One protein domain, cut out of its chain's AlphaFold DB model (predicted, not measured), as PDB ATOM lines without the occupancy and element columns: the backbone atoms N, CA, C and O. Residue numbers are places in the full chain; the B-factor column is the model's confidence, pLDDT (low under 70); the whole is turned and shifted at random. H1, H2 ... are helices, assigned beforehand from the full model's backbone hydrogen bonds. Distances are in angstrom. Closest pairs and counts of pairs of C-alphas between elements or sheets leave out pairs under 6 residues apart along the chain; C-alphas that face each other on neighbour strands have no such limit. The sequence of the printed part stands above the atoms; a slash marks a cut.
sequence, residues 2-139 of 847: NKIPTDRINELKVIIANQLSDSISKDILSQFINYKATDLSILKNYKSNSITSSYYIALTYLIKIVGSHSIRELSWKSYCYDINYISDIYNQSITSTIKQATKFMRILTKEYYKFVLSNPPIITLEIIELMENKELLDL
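What this domain is: This is residues 2 to 139 of the 847 residues of the protein "Integrase" of Clostridium beijerinckii (UniProt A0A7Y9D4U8). An up-and-down bundle of three helices, H1, H2 and H3, packs crosswise on a hairpin of two helices, H4 and H5, with the long H5 in the middle of the domain. H3 crosses H5 closely, H4 runs side by side with H5, and the short helices H6 and H7 pack on the later part of H5. The printed part has 138 residues, with seven named helices in the order H1 to H7 and no named strand; the class is all helix. It is compact, with a radius of gyration of the C-alphas of 14.6 A and spans of 43 by 29 by 26 A.

Where its parts are: The longest helix is H5, residues 96 to 118, which runs 33.5 A from C-alpha 96 at (8.398, 2.262, 23.616) to C-alpha 118 at (38.682, 4.191, 37.872). H4 is residues 76 to 92, 24.6 A, and H3 is residues 50 to 66, 24.3 A. H2 is residues 23 to 38, 22.9 A, and H1 is residues 6 to 19, 20.2 A, beginning with C-alpha 6 at (30.877, 7.397, 12.372). H6 is residues 125 to 132, and H7 is residues 134 to 138.

How they stand to each other: H5 is the hub, touching five other helices. It touches H3 with 26 pairs of C-alphas within 8 A, the closest being Ser 54 and Ala 101 at 4.5 A, at a steep tilt of 50 degrees, the same way. H4 and H5 form a helical hairpin at a shallow tilt of 9 degrees; their closest C-alphas are Tyr 90 and Lys 99, 5.5 A apart. H3 and H4, also a hairpin, only just touch, with 3 pairs within 8 A, the closest Ile 65 and Asp 82 at 6.1 A. In the bundle, each helix running against the one before it, H1 touches H2, closest C-alphas Ile 16 and Lys 26 at 6.3 A, and H3, Ile 16 and Ile 63 at 6.6 A. H2 and H3 are close but not clearly touching. H2 touches H5 with residues 28 to 32 alone, closest C-alphas Phe 32 and Tyr 112 at 6.8 A. H7 touches H5, closest C-alphas Leu 137 and Lys 110 at 6.0 A; H6 only just touches it, with 3 pairs, closest Met 131 and Leu 117 at 6.0 A. H1 and H5 are apart. Every O i to N i+4 pair is within hydrogen-bond range in H1, H2, H3, H4 and H6; in H5 17 of 19 are, and in H7 0 of 1, with 2 of 2 O i to N i+3 pairs.

The domain as a whole: The C-alphas farthest apart, Ser 48 and Leu 125, are 43.0 A apart. The printed part has no cut, and the link from H2 to H3, 11 residues, is long. The mean pLDDT of the printed part is 81.7; residues 2 to 4, 21 and 38 to 50 are under 70.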
ATOM      1  N   ASN A   2      26.642  -4.288  13.830       53.12
ATOM      2  CA  ASN A   2      26.137  -3.311  14.804       53.12
ATOM      3  C   ASN A   2      27.360  -2.467  15.186       53.12
ATOM      4  O   ASN A   2      28.148  -2.904  16.012       53.12
ATOM      5  N   LYS A   3      27.587  -1.340  14.510       60.91
ATOM      6  CA  LYS A   3      28.453  -0.237  14.957       60.91
ATOM      7  C   LYS A   3      27.612   1.027  14.822       60.91
ATOM      8  O   LYS A   3      26.829   1.121  13.874       60.91
ATOM      9  N   ILE A   4      27.722   1.958  15.766       67.25
ATOM     10  CA  ILE A   4      27.116   3.282  15.584       67.25
ATOM     11  C   ILE A   4      27.837   3.935  14.391       67.25
ATOM     12  O   ILE A   4      29.069   3.901  14.373       67.25
ATOM     13  N   PRO A   5      27.121   4.478  13.389       72.94
ATOM     14  CA  PRO A   5      27.755   5.138  12.250       72.94
ATOM     15  C   PRO A   5      28.705   6.251  12.702       72.94
ATOM     16  O   PRO A   5      28.378   6.997  13.626       72.94
ATOM     17  N   THR A   6      29.855   6.387  12.042       73.00
ATOM     18  CA  THR A   6      30.877   7.397  12.372       73.00
ATOM     19  C   THR A   6      30.297   8.814  12.406       73.00
ATOM     20  O   THR A   6      30.618   9.589  13.305       73.00
ATOM     21  N   ASP A   7      29.351   9.119  11.515       75.38
ATOM     22  CA  ASP A   7      28.675  10.421  11.451       75.38
ATOM     23  C   ASP A   7      27.886  10.739  12.729       75.38
ATOM     24  O   ASP A   7      27.919  11.859  13.231       75.38
ATOM     25  N   ARG A   8      27.247   9.725  13.327       78.50
ATOM     26  CA  ARG A   8      26.525   9.852  14.603       78.50
ATOM     27  C   ARG A   8      27.475  10.036  15.788       78.50
ATOM     28  O   ARG A   8      27.126  10.705  16.754       78.50
ATOM     29  N   ILE A   9      28.678   9.464  15.730       76.75
ATOM     30  CA  ILE A   9      29.714   9.685  16.753       76.75
ATOM     31  C   ILE A   9      30.224  11.129  16.679       76.75
ATOM     32  O   ILE A   9      30.389  11.777  17.713       76.75
ATOM     33  N   ASN A  10      30.427  11.654  15.470       79.62
ATOM     34  CA  ASN A  10      30.817  13.049  15.265       79.62
ATOM     35  C   ASN A  10      29.722  14.020  15.740       79.62
ATOM     36  O   ASN A  10      30.038  15.009  16.396       79.62
ATOM     37  N   GLU A  11      28.444  13.695  15.515       82.88
ATOM     38  CA  GLU A  11      27.301  14.448  16.054       82.88
ATOM     39  C   GLU A  11      27.350  14.532  17.594       82.88
ATOM     40  O   GLU A  11      27.234  15.618  18.162       82.88
ATOM     41  N   LEU A  12      27.620  13.417  18.286       83.00
ATOM     42  CA  LEU A  12      27.767  13.406  19.750       83.00
ATOM     43  C   LEU A  12      28.935  14.282  20.229       83.00
ATOM     44  O   LEU A  12      28.790  14.977  21.232       83.00
ATOM     45  N   LYS A  13      30.069  14.300  19.515       80.94
ATOM     46  CA  LYS A  13      31.217  15.166  19.852       80.94
ATOM     47  C   LYS A  13      30.869  16.651  19.754       80.94
ATOM     48  O   LYS A  13      31.252  17.422  20.631       80.94
ATOM     49  N   VAL A  14      30.103  17.040  18.735       82.62
ATOM     50  CA  VAL A  14      29.599  18.415  18.599       82.62
ATOM     51  C   VAL A  14      28.671  18.766  19.768       82.62
ATOM     52  O   VAL A  14      28.792  19.842  20.352       82.62
ATOM     53  N   ILE A  15      27.796  17.843  20.180       82.50
ATOM     54  CA  ILE A  15      26.903  18.050  21.332       82.50
ATOM     55  C   ILE A  15      27.705  18.227  22.632       82.50
ATOM     56  O   ILE A  15      27.405  19.139  23.401       82.50
ATOM     57  N   ILE A  16      28.747  17.418  22.863       82.56
ATOM     58  CA  ILE A  16      29.652  17.548  24.022       82.56
ATOM     59  C   ILE A  16      30.330  18.922  24.030       82.56
ATOM     60  O   ILE A  16      30.341  19.598  25.060       82.56
ATOM     61  N   ALA A  17      30.870  19.351  22.885       79.88
ATOM     62  CA  ALA A  17      31.562  20.631  22.761       79.88
ATOM     63  C   ALA A  17      30.649  21.826  23.083       79.88
ATOM     64  O   ALA A  17      31.123  22.784  23.701       79.88
ATOM     65  N   ASN A  18      29.366  21.728  22.715       78.56
ATOM     66  CA  ASN A  18      28.361  22.778  22.884       78.56
ATOM     67  C   ASN A  18      27.678  22.784  24.263       78.56
ATOM     68  O   ASN A  18      27.258  23.845  24.714       78.56
ATOM     69  N   GLN A  19      27.509  21.628  24.917       76.62
ATOM     70  CA  GLN A  19      26.754  21.532  26.178       76.62
ATOM     71  C   GLN A  19      27.607  21.674  27.438       76.62
ATOM     72  O   GLN A  19      27.093  22.105  28.466       76.62
ATOM     73  N   LEU A  20      28.886  21.311  27.382       76.50
ATOM     74  CA  LEU A  20      29.785  21.407  28.529       76.50
ATOM     75  C   LEU A  20      30.596  22.705  28.462       76.50
ATOM     76  O   LEU A  20      31.033  23.117  27.390       76.50
ATOM     77  N   SER A  21      30.837  23.344  29.603       67.38
ATOM     78  CA  SER A  21      31.752  24.492  29.712       67.38
ATOM     79  C   SER A  21      33.145  24.076  30.199       67.38
ATOM     80  O   SER A  21      34.139  24.636  29.745       67.38
ATOM     81  N   ASP A  22      33.226  23.055  31.055       78.69
ATOM     82  CA  ASP A  22      34.470  22.559  31.655       78.69
ATOM     83  C   ASP A  22      35.284  21.673  30.692       78.69
ATOM     84  O   ASP A  22      34.772  20.691  30.146       78.69
ATOM     85  N   SER A  23      36.561  22.011  30.481       80.62
ATOM     86  CA  SER A  23      37.446  21.307  29.539       80.62
ATOM     87  C   SER A  23      37.767  19.879  29.984       80.62
ATOM     88  O   SER A  23      37.842  18.984  29.143       80.62
ATOM     89  N   ILE A  24      37.878  19.646  31.293       82.44
ATOM     90  CA  ILE A  24      38.156  18.327  31.876       82.44
ATOM     91  C   ILE A  24      36.937  17.411  31.692       82.44
ATOM     92  O   ILE A  24      37.075  16.284  31.210       82.44
ATOM     93  N   SER A  25      35.729  17.912  31.974       82.06
ATOM     94  CA  SER A  25      34.469  17.220  31.669       82.06
ATOM     95  C   SER A  25      34.335  16.849  30.194       82.06
ATOM     96  O   SER A  25      33.908  15.733  29.886       82.06
ATOM     97  N   LYS A  26      34.709  17.753  29.273       85.12
ATOM     98  CA  LYS A  26      34.658  17.492  27.823       85.12
ATOM     99  C   LYS A  26      35.562  16.341  27.415       85.12
ATOM    100  O   LYS A  26      35.114  15.469  26.667       85.12
ATOM    101  N   ASP A  27      36.807  16.348  27.877       85.44
ATOM    102  CA  ASP A  27      37.796  15.341  27.497       85.44
ATOM    103  C   ASP A  27      37.380  13.950  27.994       85.44
ATOM    104  O   ASP A  27      37.223  13.016  27.208       85.44
ATOM    105  N   ILE A  28      37.038  13.832  29.278       86.25
ATOM    106  CA  ILE A  28      36.644  12.550  29.876       86.25
ATOM    107  C   ILE A  28      35.360  11.991  29.286       86.25
ATOM    108  O   ILE A  28      35.276  10.792  29.003       86.25
ATOM    109  N   LEU A  29      34.342  12.831  29.083       86.75
ATOM    110  CA  LEU A  29      33.109  12.365  28.460       86.75
ATOM    111  C   LEU A  29      33.359  11.939  27.008       86.75
ATOM    112  O   LEU A  29      32.817  10.924  26.576       86.75
ATOM    113  N   SER A  30      34.222  12.648  26.274       86.69
ATOM    114  CA  SER A  30      34.613  12.268  24.911       86.69
ATOM    115  C   SER A  30      35.335  10.920  24.881       86.69
ATOM    116  O   SER A  30      35.011  10.072  24.045       86.69
ATOM    117  N   GLN A  31      36.263  10.681  25.811       86.88
ATOM    118  CA  GLN A  31      36.949   9.395  25.961       86.88
ATOM    119  C   GLN A  31      35.959   8.263  26.271       86.88
ATOM    120  O   GLN A  31      35.973   7.231  25.595       86.88
ATOM    121  N   PHE A  32      35.040   8.474  27.219       88.25
ATOM    122  CA  PHE A  32      34.013   7.491  27.569       88.25
ATOM    123  C   PHE A  32      33.081   7.170  26.392       88.25
ATOM    124  O   PHE A  32      32.797   6.001  26.123       88.25
ATOM    125  N   ILE A  33      32.619   8.188  25.659       85.88
ATOM    126  CA  ILE A  33      31.750   8.003  24.490       85.88
ATOM    127  C   ILE A  33      32.486   7.256  23.376       85.88
ATOM    128  O   ILE A  33      31.908   6.337  22.802       85.88
ATOM    129  N   ASN A  34      33.756   7.568  23.100       83.12
ATOM    130  CA  ASN A  34      34.551   6.823  22.116       83.12
ATOM    131  C   ASN A  34      34.704   5.343  22.516       83.12
ATOM    132  O   ASN A  34      34.550   4.448  21.678       83.12
ATOM    133  N   TYR A  35      34.934   5.076  23.804       83.50
ATOM    134  CA  TYR A  35      35.002   3.719  24.343       83.50
ATOM    135  C   TYR A  35      33.661   2.970  24.198       83.50
ATOM    136  O   TYR A  35      33.619   1.850  23.690       83.50
ATOM    137  N   LYS A  36      32.528   3.592  24.548       83.06
ATOM    138  CA  LYS A  36      31.198   2.946  24.489       83.06
ATOM    139  C   LYS A  36      30.529   2.939  23.117       83.06
ATOM    140  O   LYS A  36      29.614   2.146  22.890       83.06
ATOM    141  N   ALA A  37      30.967   3.790  22.194       72.81
ATOM    142  CA  ALA A  37      30.547   3.740  20.798       72.81
ATOM    143  C   ALA A  37      31.200   2.567  20.046       72.81
ATOM    144  O   ALA A  37      30.650   2.096  19.047       72.81
ATOM    145  N   THR A  38      32.347   2.082  20.535       68.38
ATOM    146  CA  THR A  38      33.089   0.950  19.963       68.38
ATOM    147  C   THR A  38      32.791  -0.379  20.669       68.38
ATOM    148  O   THR A  38      32.744  -1.412  19.999       68.38
ATOM    149  N   ASP A  39      32.485  -0.366  21.972       68.75
ATOM    150  CA  ASP A  39      32.034  -1.535  22.738       68.75
ATOM    151  C   ASP A  39      30.498  -1.672  22.770       68.75
ATOM    152  O   ASP A  39      29.802  -1.079  23.592       68.75
ATOM    153  N   LEU A  40      29.958  -2.518  21.884       68.12
ATOM    154  CA  LEU A  40      28.524  -2.842  21.816       68.12
ATOM    155  C   LEU A  40      28.184  -4.190  22.467       68.12
ATOM    156  O   LEU A  40      27.142  -4.782  22.173       68.12
ATOM    157  N   SER A  41      29.037  -4.683  23.372       68.50
ATOM    158  CA  SER A  41      28.769  -5.894  24.162       68.50
ATOM    159  C   SER A  41      27.419  -5.835  24.891       68.50
ATOM    160  O   SER A  41      26.704  -6.836  24.936       68.50
ATOM    161  N   ILE A  42      27.011  -4.643  25.340       66.12
ATOM    162  CA  ILE A  42      25.725  -4.356  26.000       66.12
ATOM    163  C   ILE A  42      24.519  -4.690  25.099       66.12
ATOM    164  O   ILE A  42      23.444  -5.033  25.596       66.12
ATOM    165  N   LEU A  43      24.685  -4.635  23.772       67.31
ATOM    166  CA  LEU A  43      23.619  -4.905  22.805       67.31
ATOM    167  C   LEU A  43      23.475  -6.391  22.451       67.31
ATOM    168  O   LEU A  43      22.441  -6.771  21.903       67.31
ATOM    169  N   LYS A  44      24.453  -7.250  22.790       63.78
ATOM    170  CA  LYS A  44      24.462  -8.682  22.418       63.78
ATOM    171  C   LYS A  44      23.241  -9.459  22.929       63.78
ATOM    172  O   LYS A  44      22.853 -10.452  22.322       63.78
ATOM    173  N   ASN A  45      22.601  -8.978  23.995       58.84
ATOM    174  CA  ASN A  45      21.430  -9.609  24.608       58.84
ATOM    175  C   ASN A  45      20.080  -9.143  24.022       58.84
ATOM    176  O   ASN A  45      19.031  -9.542  24.524       58.84
ATOM    177  N   TYR A  46      20.071  -8.304  22.979       61.38
ATOM    178  CA  TYR A  46      18.850  -7.703  22.440       61.38
ATOM    179  C   TYR A  46      18.769  -7.858  20.897       61.38
ATOM    180  O   TYR A  46      19.709  -7.524  20.188       61.38
ATOM    181  N   LYS A  47      17.645  -8.372  20.355       51.69
ATOM    182  CA  LYS A  47      17.527  -8.890  18.962       51.69
ATOM    183  C   LYS A  47      16.818  -7.981  17.913       51.69
ATOM    184  O   LYS A  47      16.190  -8.508  17.005       51.69
ATOM    185  N   SER A  48      16.860  -6.644  17.977       58.69
ATOM    186  CA  SER A  48      16.118  -5.762  17.029       58.69
ATOM    187  C   SER A  48      16.842  -4.477  16.572       58.69
ATOM    188  O   SER A  48      17.619  -3.876  17.308       58.69
ATOM    189  N   ASN A  49      16.519  -3.975  15.371       57.50
ATOM    190  CA  ASN A  49      17.062  -2.707  14.838       57.50
ATOM    191  C   ASN A  49      16.646  -1.462  15.654       57.50
ATOM    192  O   ASN A  49      17.351  -0.456  15.655       57.50
ATOM    193  N   SER A  50      15.540  -1.524  16.408       64.88
ATOM    194  CA  SER A  50      15.091  -0.437  17.299       64.88
ATOM    195  C   SER A  50      16.010  -0.204  18.512       64.88
ATOM    196  O   SER A  50      15.930   0.843  19.166       64.88
ATOM    197  N   ILE A  51      16.898  -1.156  18.819       73.69
ATOM    198  CA  ILE A  51      17.832  -1.078  19.946       73.69
ATOM    199  C   ILE A  51      18.969  -0.104  19.671       73.69
ATOM    200  O   ILE A  51      19.288   0.685  20.554       73.69
ATOM    201  N   THR A  52      19.535  -0.103  18.463       74.69
ATOM    202  CA  THR A  52      20.632   0.809  18.098       74.69
ATOM    203  C   THR A  52      20.176   2.264  18.182       74.69
ATOM    204  O   THR A  52      20.868   3.091  18.771       74.69
ATOM    205  N   SER A  53      18.959   2.565  17.715       78.19
ATOM    206  CA  SER A  53      18.348   3.892  17.865       78.19
ATOM    207  C   SER A  53      18.088   4.250  19.332       78.19
ATOM    208  O   SER A  53      18.384   5.363  19.755       78.19
ATOM    209  N   SER A  54      17.587   3.308  20.140       82.69
ATOM    210  CA  SER A  54      17.371   3.526  21.581       82.69
ATOM    211  C   SER A  54      18.683   3.752  22.346       82.69
ATOM    212  O   SER A  54      18.717   4.542  23.286       82.69
ATOM    213  N   TYR A  55      19.757   3.068  21.951       85.00
ATOM    214  CA  TYR A  55      21.091   3.210  22.531       85.00
ATOM    215  C   TYR A  55      21.735   4.545  22.142       85.00
ATOM    216  O   TYR A  55      22.263   5.235  23.007       85.00
ATOM    217  N   TYR A  56      21.602   4.965  20.880       84.38
ATOM    218  CA  TYR A  56      22.022   6.298  20.441       84.38
ATOM    219  C   TYR A  56      21.295   7.406  21.216       84.38
ATOM    220  O   TYR A  56      21.942   8.274  21.794       84.38
ATOM    221  N   ILE A  57      19.961   7.316  21.335       86.69
ATOM    222  CA  ILE A  57      19.166   8.239  22.162       86.69
ATOM    223  C   ILE A  57      19.691   8.254  23.604       86.69
ATOM    224  O   ILE A  57      19.813   9.316  24.208       86.69
ATOM    225  N   ALA A  58      20.026   7.091  24.167       88.06
ATOM    226  CA  ALA A  58      20.569   7.012  25.516       88.06
ATOM    227  C   ALA A  58      21.930   7.711  25.668       88.06
ATOM    228  O   ALA A  58      22.139   8.360  26.688       88.06
ATOM    229  N   LEU A  59      22.816   7.636  24.667       87.56
ATOM    230  CA  LEU A  59      24.090   8.368  24.649       87.56
ATOM    231  C   LEU A  59      23.872   9.886  24.574       87.56
ATOM    232  O   LEU A  59      24.495  10.625  25.329       87.56
ATOM    233  N   THR A  60      22.942  10.359  23.738       87.25
ATOM    234  CA  THR A  60      22.600  11.791  23.667       87.25
ATOM    235  C   THR A  60      22.060  12.312  25.001       87.25
ATOM    236  O   THR A  60      22.459  13.376  25.470       87.25
ATOM    237  N   TYR A  61      21.167  11.556  25.647       88.31
ATOM    238  CA  TYR A  61      20.640  11.930  26.961       88.31
ATOM    239  C   TYR A  61      21.689  11.827  28.065       88.31
ATOM    240  O   TYR A  61      21.656  12.656  28.968       88.31
ATOM    241  N   LEU A  62      22.618  10.868  27.997       89.00
ATOM    242  CA  LEU A  62      23.731  10.793  28.939       89.00
ATOM    243  C   LEU A  62      24.504  12.113  28.952       89.00
ATOM    244  O   LEU A  62      24.710  12.645  30.035       89.00
ATOM    245  N   ILE A  63      24.852  12.662  27.779       87.25
ATOM    246  CA  ILE A  63      25.574  13.942  27.670       87.25
ATOM    247  C   ILE A  63      24.806  15.061  28.380       87.25
ATOM    248  O   ILE A  63      25.393  15.805  29.156       87.25
ATOM    249  N   LYS A  64      23.483  15.124  28.201       86.06
ATOM    250  CA  LYS A  64      22.635  16.112  28.882       86.06
ATOM    251  C   LYS A  64      22.562  15.903  30.400       86.06
ATOM    252  O   LYS A  64      22.468  16.874  31.144       86.06
ATOM    253  N   ILE A  65      22.549  14.649  30.851       86.69
ATOM    254  CA  ILE A  65      22.462  14.281  32.270       86.69
ATOM    255  C   ILE A  65      23.758  14.659  32.980       86.69
ATOM    256  O   ILE A  65      23.743  15.479  33.893       86.69
ATOM    257  N   VAL A  66      24.882  14.109  32.522       82.56
ATOM    258  CA  VAL A  66      26.184  14.329  33.166       82.56
ATOM    259  C   VAL A  66      26.737  15.718  32.870       82.56
ATOM    260  O   VAL A  66      27.503  16.240  33.661       82.56
ATOM    261  N   GLY A  67      26.309  16.352  31.775       77.44
ATOM    262  CA  GLY A  67      26.670  17.729  31.450       77.44
ATOM    263  C   GLY A  67      25.942  18.794  32.267       77.44
ATOM    264  O   GLY A  67      26.227  19.975  32.101       77.44
ATOM    265  N   SER A  68      25.017  18.400  33.147       76.38
ATOM    266  CA  SER A  68      24.329  19.325  34.054       76.38
ATOM    267  C   SER A  68      25.152  19.715  35.291       76.38
ATOM    268  O   SER A  68      24.741  20.607  36.030       76.38
ATOM    269  N   HIS A  69      26.299  19.068  35.505       80.19
ATOM    270  CA  HIS A  69      27.244  19.341  36.587       80.19
ATOM    271  C   HIS A  69      28.688  19.177  36.091       80.19
ATOM    272  O   HIS A  69      28.956  18.543  35.070       80.19
ATOM    273  N   SER A  70      29.633  19.819  36.773       82.25
ATOM    274  CA  SER A  70      31.064  19.666  36.499       82.25
ATOM    275  C   SER A  70      31.605  18.371  37.108       82.25
ATOM    276  O   SER A  70      31.078  17.868  38.099       82.25
ATOM    277  N   ILE A  71      32.727  17.860  36.592       80.56
ATOM    278  CA  ILE A  71      33.394  16.682  37.173       80.56
ATOM    279  C   ILE A  71      33.730  16.866  38.662       80.56
ATOM    280  O   ILE A  71      33.723  15.896  39.416       80.56
ATOM    281  N   ARG A  72      33.983  18.104  39.110       79.94
ATOM    282  CA  ARG A  72      34.258  18.422  40.523       79.94
ATOM    283  C   ARG A  72      33.040  18.238  41.431       79.94
ATOM    284  O   ARG A  72      33.203  18.083  42.634       79.94
ATOM    285  N   GLU A  73      31.839  18.257  40.865       83.62
ATOM    286  CA  GLU A  73      30.569  18.093  41.579       83.62
ATOM    287  C   GLU A  73      30.091  16.630  41.597       83.62
ATOM    288  O   GLU A  73      29.062  16.318  42.217       83.62
ATOM    289  N   LEU A  74      30.847  15.719  40.961       87.12
ATOM    290  CA  LEU A  74      30.566  14.289  40.987       87.12
ATOM    291  C   LEU A  74      30.600  13.767  42.418       87.12
ATOM    292  O   LEU A  74      31.605  13.799  43.123       87.12
ATOM    293  N   SER A  75      29.453  13.259  42.840       89.62
ATOM    294  CA  SER A  75      29.213  12.780  44.188       89.62
ATOM    295  C   SER A  75      28.091  11.749  44.173       89.62
ATOM    296  O   SER A  75      27.362  11.571  43.193       89.62
ATOM    297  N   TRP A  76      27.866  11.092  45.307       91.44
ATOM    298  CA  TRP A  76      26.658  10.287  45.487       91.44
ATOM    299  C   TRP A  76      25.364  11.080  45.243       91.44
ATOM    300  O   TRP A  76      24.378  10.552  44.723       91.44
ATOM    301  N   LYS A  77      25.366  12.366  45.609       90.81
ATOM    302  CA  LYS A  77      24.210  13.249  45.457       90.81
ATOM    303  C   LYS A  77      23.917  13.531  43.984       90.81
ATOM    304  O   LYS A  77      22.750  13.438  43.598       90.81
ATOM    305  N   SER A  78      24.943  13.828  43.181       90.50
ATOM    306  CA  SER A  78      24.790  14.011  41.731       90.50
ATOM    307  C   SER A  78      24.320  12.709  41.073       90.50
ATOM    308  O   SER A  78      23.339  12.725  40.336       90.50
ATOM    309  N   TYR A  79      24.886  11.557  41.461       91.94
ATOM    310  CA  TYR A  79      24.456  10.254  40.943       91.94
ATOM    311  C   TYR A  79      22.977   9.966  41.237       91.94
ATOM    312  O   TYR A  79      22.217   9.558  40.357       91.94
ATOM    313  N   CYS A  80      22.525  10.223  42.469       91.44
ATOM    314  CA  CYS A  80      21.114  10.078  42.818       91.44
ATOM    315  C   CYS A  80      20.219  11.001  41.988       91.44
ATOM    316  O   CYS A  80      19.130  10.584  41.583       91.44
ATOM    317  N   TYR A  81      20.645  12.243  41.748       91.31
ATOM    318  CA  TYR A  81      19.901  13.193  40.926       91.31
ATOM    319  C   TYR A  81      19.757  12.686  39.486       91.31
ATOM    320  O   TYR A  81      18.633  12.594  38.988       91.31
ATOM    321  N   ASP A  82      20.859  12.237  38.888       91.38
ATOM    322  CA  ASP A  82      20.915  11.695  37.529       91.38
ATOM    323  C   ASP A  82      19.982  10.485  37.365       91.38
ATOM    324  O   ASP A  82      19.152  10.437  36.451       91.38
ATOM    325  N   ILE A  83      20.030   9.526  38.300       90.31
ATOM    326  CA  ILE A  83      19.150   8.349  38.262       90.31
ATOM    327  C   ILE A  83      17.672   8.736  38.421       90.31
ATOM    328  O   ILE A  83      16.819   8.214  37.696       90.31
ATOM    329  N   ASN A  84      17.341   9.672  39.320       87.94
ATOM    330  CA  ASN A  84      15.960  10.140  39.480       87.94
ATOM    331  C   ASN A  84      15.457  10.889  38.236       87.94
ATOM    332  O   ASN A  84      14.294  10.716  37.868       87.94
ATOM    333  N   TYR A  85      16.316  11.664  37.570       88.81
ATOM    334  CA  TYR A  85      15.988  12.354  36.323       88.81
ATOM    335  C   TYR A  85      15.664  11.364  35.194       88.81
ATOM    336  O   TYR A  85      14.628  11.491  34.537       88.81
ATOM    337  N   ILE A  86      16.466  10.304  35.035       89.19
ATOM    338  CA  ILE A  86      16.170   9.205  34.095       89.19
ATOM    339  C   ILE A  86      14.826   8.551  34.432       89.19
ATOM    340  O   ILE A  86      14.025   8.222  33.550       89.19
ATOM    341  N   SER A  87      14.561   8.374  35.725       84.50
ATOM    342  CA  SER A  87      13.294   7.850  36.216       84.50
ATOM    343  C   SER A  87      12.118   8.750  35.824       84.50
ATOM    344  O   SER A  87      11.085   8.245  35.392       84.50
ATOM    345  N   ASP A  88      12.244  10.071  35.912       84.50
ATOM    346  CA  ASP A  88      11.193  10.999  35.483       84.50
ATOM    347  C   ASP A  88      10.938  10.935  33.973       84.50
ATOM    348  O   ASP A  88       9.775  10.812  33.575       84.50
ATOM    349  N   ILE A  89      11.997  10.886  33.151       85.25
ATOM    350  CA  ILE A  89      11.885  10.684  31.696       85.25
ATOM    351  C   ILE A  89      11.077   9.419  31.404       85.25
ATOM    352  O   ILE A  89      10.107   9.460  30.645       85.25
ATOM    353  N   TYR A  90      11.418   8.295  32.044       83.38
ATOM    354  CA  TYR A  90      10.705   7.029  31.849       83.38
ATOM    355  C   TYR A  90       9.198   7.147  32.115       83.38
ATOM    356  O   TYR A  90       8.394   6.560  31.389       83.38
ATOM    357  N   ASN A  91       8.806   7.905  33.141       76.31
ATOM    358  CA  ASN A  91       7.404   8.030  33.539       76.31
ATOM    359  C   ASN A  91       6.607   9.019  32.684       76.31
ATOM    360  O   ASN A  91       5.397   8.852  32.562       76.31
ATOM    361  N   GLN A  92       7.265  10.015  32.095       80.81
ATOM    362  CA  GLN A  92       6.648  10.964  31.162       80.81
ATOM    363  C   GLN A  92       6.586  10.416  29.725       80.81
ATOM    364  O   GLN A  92       5.835  10.920  28.894       80.81
ATOM    365  N   SER A  93       7.353   9.364  29.421       78.44
ATOM    366  CA  SER A  93       7.486   8.819  28.069       78.44
ATOM    367  C   SER A  93       6.271   8.009  27.614       78.44
ATOM    368  O   SER A  93       5.864   7.038  28.259       78.44
ATOM    369  N   ILE A  94       5.761   8.338  26.426       72.12
ATOM    370  CA  ILE A  94       4.644   7.628  25.782       72.12
ATOM    371  C   ILE A  94       5.163   6.519  24.847       72.12
ATOM    372  O   ILE A  94       4.545   5.461  24.740       72.12
ATOM    373  N   THR A  95       6.339   6.702  24.234       80.06
ATOM    374  CA  THR A  95       6.889   5.775  23.231       80.06
ATOM    375  C   THR A  95       7.690   4.623  23.850       80.06
ATOM    376  O   THR A  95       8.388   4.773  24.859       80.06
ATOM    377  N   SER A  96       7.619   3.444  23.224       78.31
ATOM    378  CA  SER A  96       8.398   2.262  23.616       78.31
ATOM    379  C   SER A  96       9.907   2.483  23.458       78.31
ATOM    380  O   SER A  96      10.673   2.046  24.316       78.31
ATOM    381  N   THR A  97      10.325   3.228  22.430       81.06
ATOM    382  CA  THR A  97      11.727   3.567  22.148       81.06
ATOM    383  C   THR A  97      12.365   4.371  23.280       81.06
ATOM    384  O   THR A  97      13.442   4.008  23.743       81.06
ATOM    385  N   ILE A  98      11.702   5.411  23.807       81.94
ATOM    386  CA  ILE A  98      12.267   6.199  24.920       81.94
ATOM    387  C   ILE A  98      12.282   5.370  26.212       81.94
ATOM    388  O   ILE A  98      13.271   5.373  26.946       81.94
ATOM    389  N   LYS A  99      11.240   4.566  26.469       82.38
ATOM    390  CA  LYS A  99      11.242   3.626  27.604       82.38
ATOM    391  C   LYS A  99      12.393   2.624  27.519       82.38
ATOM    392  O   LYS A  99      12.996   2.310  28.543       82.38
ATOM    393  N   GLN A 100      12.723   2.139  26.328       82.88
ATOM    394  CA  GLN A 100      13.877   1.271  26.115       82.88
ATOM    395  C   GLN A 100      15.197   2.035  26.284       82.88
ATOM    396  O   GLN A 100      16.083   1.549  26.984       82.88
ATOM    397  N   ALA A 101      15.292   3.256  25.750       86.12
ATOM    398  CA  ALA A 101      16.451   4.129  25.909       86.12
ATOM    399  C   ALA A 101      16.771   4.400  27.386       86.12
ATOM    400  O   ALA A 101      17.924   4.297  27.778       86.12
ATOM    401  N   THR A 102      15.776   4.626  28.253       86.25
ATOM    402  CA  THR A 102      16.024   4.848  29.697       86.25
ATOM    403  C   THR A 102      16.697   3.662  30.401       86.25
ATOM    404  O   THR A 102      17.427   3.861  31.371       86.25
ATOM    405  N   LYS A 103      16.512   2.422  29.911       84.25
ATOM    406  CA  LYS A 103      17.251   1.257  30.429       84.25
ATOM    407  C   LYS A 103      18.740   1.388  30.115       84.25
ATOM    408  O   LYS A 103      19.561   1.168  31.001       84.25
ATOM    409  N   PHE A 104      19.071   1.792  28.889       86.81
ATOM    410  CA  PHE A 104      20.448   2.067  28.485       86.81
ATOM    411  C   PHE A 104      21.014   3.303  29.186       86.81
ATOM    412  O   PHE A 104      22.141   3.237  29.652       86.81
ATOM    413  N   MET A 105      20.232   4.375  29.370       89.75
ATOM    414  CA  MET A 105      20.666   5.573  30.105       89.75
ATOM    415  C   MET A 105      21.136   5.215  31.518       89.75
ATOM    416  O   MET A 105      22.182   5.687  31.946       89.75
ATOM    417  N   ARG A 106      20.417   4.334  32.230       87.06
ATOM    418  CA  ARG A 106      20.838   3.859  33.562       87.06
ATOM    419  C   ARG A 106      22.169   3.115  33.530       87.06
ATOM    420  O   ARG A 106      23.023   3.373  34.372       87.06
ATOM    421  N   ILE A 107      22.328   2.193  32.577       87.06
ATOM    422  CA  ILE A 107      23.561   1.409  32.414       87.06
ATOM    423  C   ILE A 107      24.726   2.352  32.105       87.06
ATOM    424  O   ILE A 107      25.728   2.323  32.809       87.06
ATOM    425  N   LEU A 108      24.556   3.232  31.121       89.38
ATOM    426  CA  LEU A 108      25.579   4.175  30.686       89.38
ATOM    427  C   LEU A 108      25.950   5.178  31.781       89.38
ATOM    428  O   LEU A 108      27.128   5.438  31.975       89.38
ATOM    429  N   THR A 109      24.978   5.694  32.539       91.06
ATOM    430  CA  THR A 109      25.245   6.612  33.663       91.06
ATOM    431  C   THR A 109      26.074   5.913  34.734       91.06
ATOM    432  O   THR A 109      27.093   6.431  35.174       91.06
ATOM    433  N   LYS A 110      25.695   4.689  35.115       90.50
ATOM    434  CA  LYS A 110      26.483   3.860  36.032       90.50
ATOM    435  C   LYS A 110      27.906   3.629  35.513       90.50
ATOM    436  O   LYS A 110      28.862   3.773  36.271       90.50
ATOM    437  N   GLU A 111      28.050   3.230  34.253       89.38
ATOM    438  CA  GLU A 111      29.355   2.947  33.654       89.38
ATOM    439  C   GLU A 111      30.224   4.197  33.525       89.38
ATOM    440  O   GLU A 111      31.425   4.104  33.749       89.38
ATOM    441  N   TYR A 112      29.629   5.355  33.238       90.44
ATOM    442  CA  TYR A 112      30.328   6.635  33.207       90.44
ATOM    443  C   TYR A 112      30.902   6.977  34.582       90.44
ATOM    444  O   TYR A 112      32.103   7.197  34.701       90.44
ATOM    445  N   TYR A 113      30.088   6.920  35.641       91.44
ATOM    446  CA  TYR A 113      30.582   7.151  37.002       91.44
ATOM    447  C   TYR A 113      31.707   6.164  37.359       91.44
ATOM    448  O   TYR A 113      32.736   6.571  37.881       91.44
ATOM    449  N   LYS A 114      31.581   4.877  37.009       89.69
ATOM    450  CA  LYS A 114      32.658   3.887  37.216       89.69
ATOM    451  C   LYS A 114      33.925   4.168  36.404       89.69
ATOM    452  O   LYS A 114      35.021   3.876  36.882       89.69
ATOM    453  N   PHE A 115      33.781   4.695  35.193       89.25
ATOM    454  CA  PHE A 115      34.901   5.084  34.345       89.25
ATOM    455  C   PHE A 115      35.680   6.243  34.974       89.25
ATOM    456  O   PHE A 115      36.897   6.142  35.109       89.25
ATOM    457  N   VAL A 116      34.969   7.273  35.449       87.81
ATOM    458  CA  VAL A 116      35.578   8.410  36.153       87.81
ATOM    459  C   VAL A 116      36.232   7.964  37.460       87.81
ATOM    460  O   VAL A 116      37.350   8.362  37.742       87.81
ATOM    461  N   LEU A 117      35.593   7.090  38.241       88.44
ATOM    462  CA  LEU A 117      36.161   6.611  39.511       88.44
ATOM    463  C   LEU A 117      37.392   5.712  39.328       88.44
ATOM    464  O   LEU A 117      38.242   5.664  40.211       88.44
ATOM    465  N   SER A 118      37.492   4.991  38.206       86.62
ATOM    466  CA  SER A 118      38.682   4.191  37.872       86.62
ATOM    467  C   SER A 118      39.850   5.049  37.378       86.62
ATOM    468  O   SER A 118      40.992   4.612  37.464       86.62
ATOM    469  N   ASN A 119      39.571   6.247  36.859       81.88
ATOM    470  CA  ASN A 119      40.563   7.179  36.321       81.88
ATOM    471  C   ASN A 119      40.209   8.612  36.758       81.88
ATOM    472  O   ASN A 119      39.791   9.416  35.919       81.88
ATOM    473  N   PRO A 120      40.286   8.929  38.064       80.12
ATOM    474  CA  PRO A 120      39.800  10.202  38.570       80.12
ATOM    475  C   PRO A 120      40.689  11.340  38.044       80.12
ATOM    476  O   PRO A 120      41.869  11.389  38.384       80.12
ATOM    477  N   PRO A 121      40.153  12.283  37.248       75.75
ATOM    478  CA  PRO A 121      40.926  13.442  36.778       75.75
ATOM    479  C   PRO A 121      41.326  14.382  37.913       75.75
ATOM    480  O   PRO A 121      42.284  15.137  37.797       75.75
ATOM    481  N   ILE A 122      40.521  14.389  38.976       82.44
ATOM    482  CA  ILE A 122      40.642  15.228  40.160       82.44
ATOM    483  C   ILE A 122      40.179  14.370  41.337       82.44
ATOM    484  O   ILE A 122      39.162  13.682  41.242       82.44
ATOM    485  N   ILE A 123      40.913  14.420  42.445       82.19
ATOM    486  CA  ILE A 123      40.563  13.715  43.678       82.19
ATOM    487  C   ILE A 123      39.897  14.714  44.629       82.19
ATOM    488  O   ILE A 123      40.550  15.623  45.139       82.19
ATOM    489  N   THR A 124      38.595  14.550  44.858       85.69
ATOM    490  CA  THR A 124      37.828  15.278  45.883       85.69
ATOM    491  C   THR A 124      37.390  14.321  46.992       85.69
ATOM    492  O   THR A 124      37.389  13.102  46.801       85.69
ATOM    493  N   LEU A 125      36.998  14.850  48.156       85.25
ATOM    494  CA  LEU A 125      36.494  14.029  49.267       85.25
ATOM    495  C   LEU A 125      35.242  13.237  48.861       85.25
ATOM    496  O   LEU A 125      35.098  12.076  49.228       85.25
ATOM    497  N   GLU A 126      34.364  13.844  48.065       86.25
ATOM    498  CA  GLU A 126      33.146  13.228  47.542       86.25
ATOM    499  C   GLU A 126      33.448  12.089  46.560       86.25
ATOM    500  O   GLU A 126      32.752  11.070  46.563       86.25
ATOM    501  N   ILE A 127      34.491  12.243  45.738       86.81
ATOM    502  CA  ILE A 127      34.963  11.200  44.822       86.81
ATOM    503  C   ILE A 127      35.571  10.045  45.618       86.81
ATOM    504  O   ILE A 127      35.209   8.902  45.355       86.81
ATOM    505  N   ILE A 128      36.418  10.322  46.619       87.25
ATOM    506  CA  ILE A 128      36.980   9.289  47.506       87.25
ATOM    507  C   ILE A 128      35.851   8.503  48.191       87.25
ATOM    508  O   ILE A 128      35.827   7.276  48.116       87.25
ATOM    509  N   GLU A 129      34.869   9.195  48.781       88.25
ATOM    510  CA  GLU A 129      33.726   8.555  49.449       88.25
ATOM    511  C   GLU A 129      32.942   7.651  48.479       88.25
ATOM    512  O   GLU A 129      32.524   6.545  48.838       88.25
ATOM    513  N   LEU A 130      32.772   8.078  47.222       88.50
ATOM    514  CA  LEU A 130      32.101   7.286  46.193       88.50
ATOM    515  C   LEU A 130      32.962   6.113  45.683       88.50
ATOM    516  O   LEU A 130      32.408   5.054  45.383       88.50
ATOM    517  N   MET A 131      34.291   6.264  45.613       88.19
ATOM    518  CA  MET A 131      35.237   5.192  45.265       88.19
ATOM    519  C   MET A 131      35.199   4.065  46.302       88.19
ATOM    520  O   MET A 131      35.092   2.893  45.932       88.19
ATOM    521  N   GLU A 132      35.220   4.419  47.589       89.00
ATOM    522  CA  GLU A 132      35.121   3.476  48.712       89.00
ATOM    523  C   GLU A 132      33.782   2.725  48.728       89.00
ATOM    524  O   GLU A 132      33.706   1.599  49.211       89.00
ATOM    525  N   ASN A 133      32.730   3.313  48.147       88.50
ATOM    526  CA  ASN A 133      31.372   2.770  48.139       88.50
ATOM    527  C   ASN A 133      30.864   2.464  46.716       88.50
ATOM    528  O   ASN A 133      29.661   2.536  46.440       88.50
ATOM    529  N   LYS A 134      31.770   2.097  45.796       86.75
ATOM    530  CA  LYS A 134      31.476   1.865  44.364       86.75
ATOM    531  C   LYS A 134      30.364   0.844  44.095       86.75
ATOM    532  O   LYS A 134      29.685   0.918  43.073       86.75
ATOM    533  N   GLU A 135      30.165  -0.097  45.010       86.56
ATOM    534  CA  GLU A 135      29.093  -1.099  44.993       86.56
ATOM    535  C   GLU A 135      27.680  -0.495  45.035       86.56
ATOM    536  O   GLU A 135      26.741  -1.089  44.505       86.56
ATOM    537  N   LEU A 136      27.507   0.717  45.578       87.88
ATOM    538  CA  LEU A 136      26.219   1.417  45.552       87.88
ATOM    539  C   LEU A 136      25.773   1.759  44.123       87.88
ATOM    540  O   LEU A 136      24.573   1.811  43.850       87.88
ATOM    541  N   LEU A 137      26.720   1.937  43.198       88.25
ATOM    542  CA  LEU A 137      26.437   2.175  41.780       88.25
ATOM    543  C   LEU A 137      25.924   0.912  41.069       88.25
ATOM    544  O   LEU A 137      25.361   0.995  39.979       88.25
ATOM    545  N   ASP A 138      26.127  -0.275  41.651       84.31
ATOM    546  CA  ASP A 138      25.674  -1.546  41.079       84.31
ATOM    547  C   ASP A 138      24.211  -1.874  41.386       84.31
ATOM    548  O   ASP A 138      23.635  -2.770  40.762       84.31
ATOM    549  N   LEU A 139      23.587  -1.127  42.297       83.38
ATOM    550  CA  LEU A 139      22.214  -1.360  42.713       83.38
ATOM    551  C   LEU A 139      21.224  -1.124  41.570       83.38
ATOM    552  O   LEU A 139      21.306  -0.164  40.807       83.38
TER     553      LEU A 139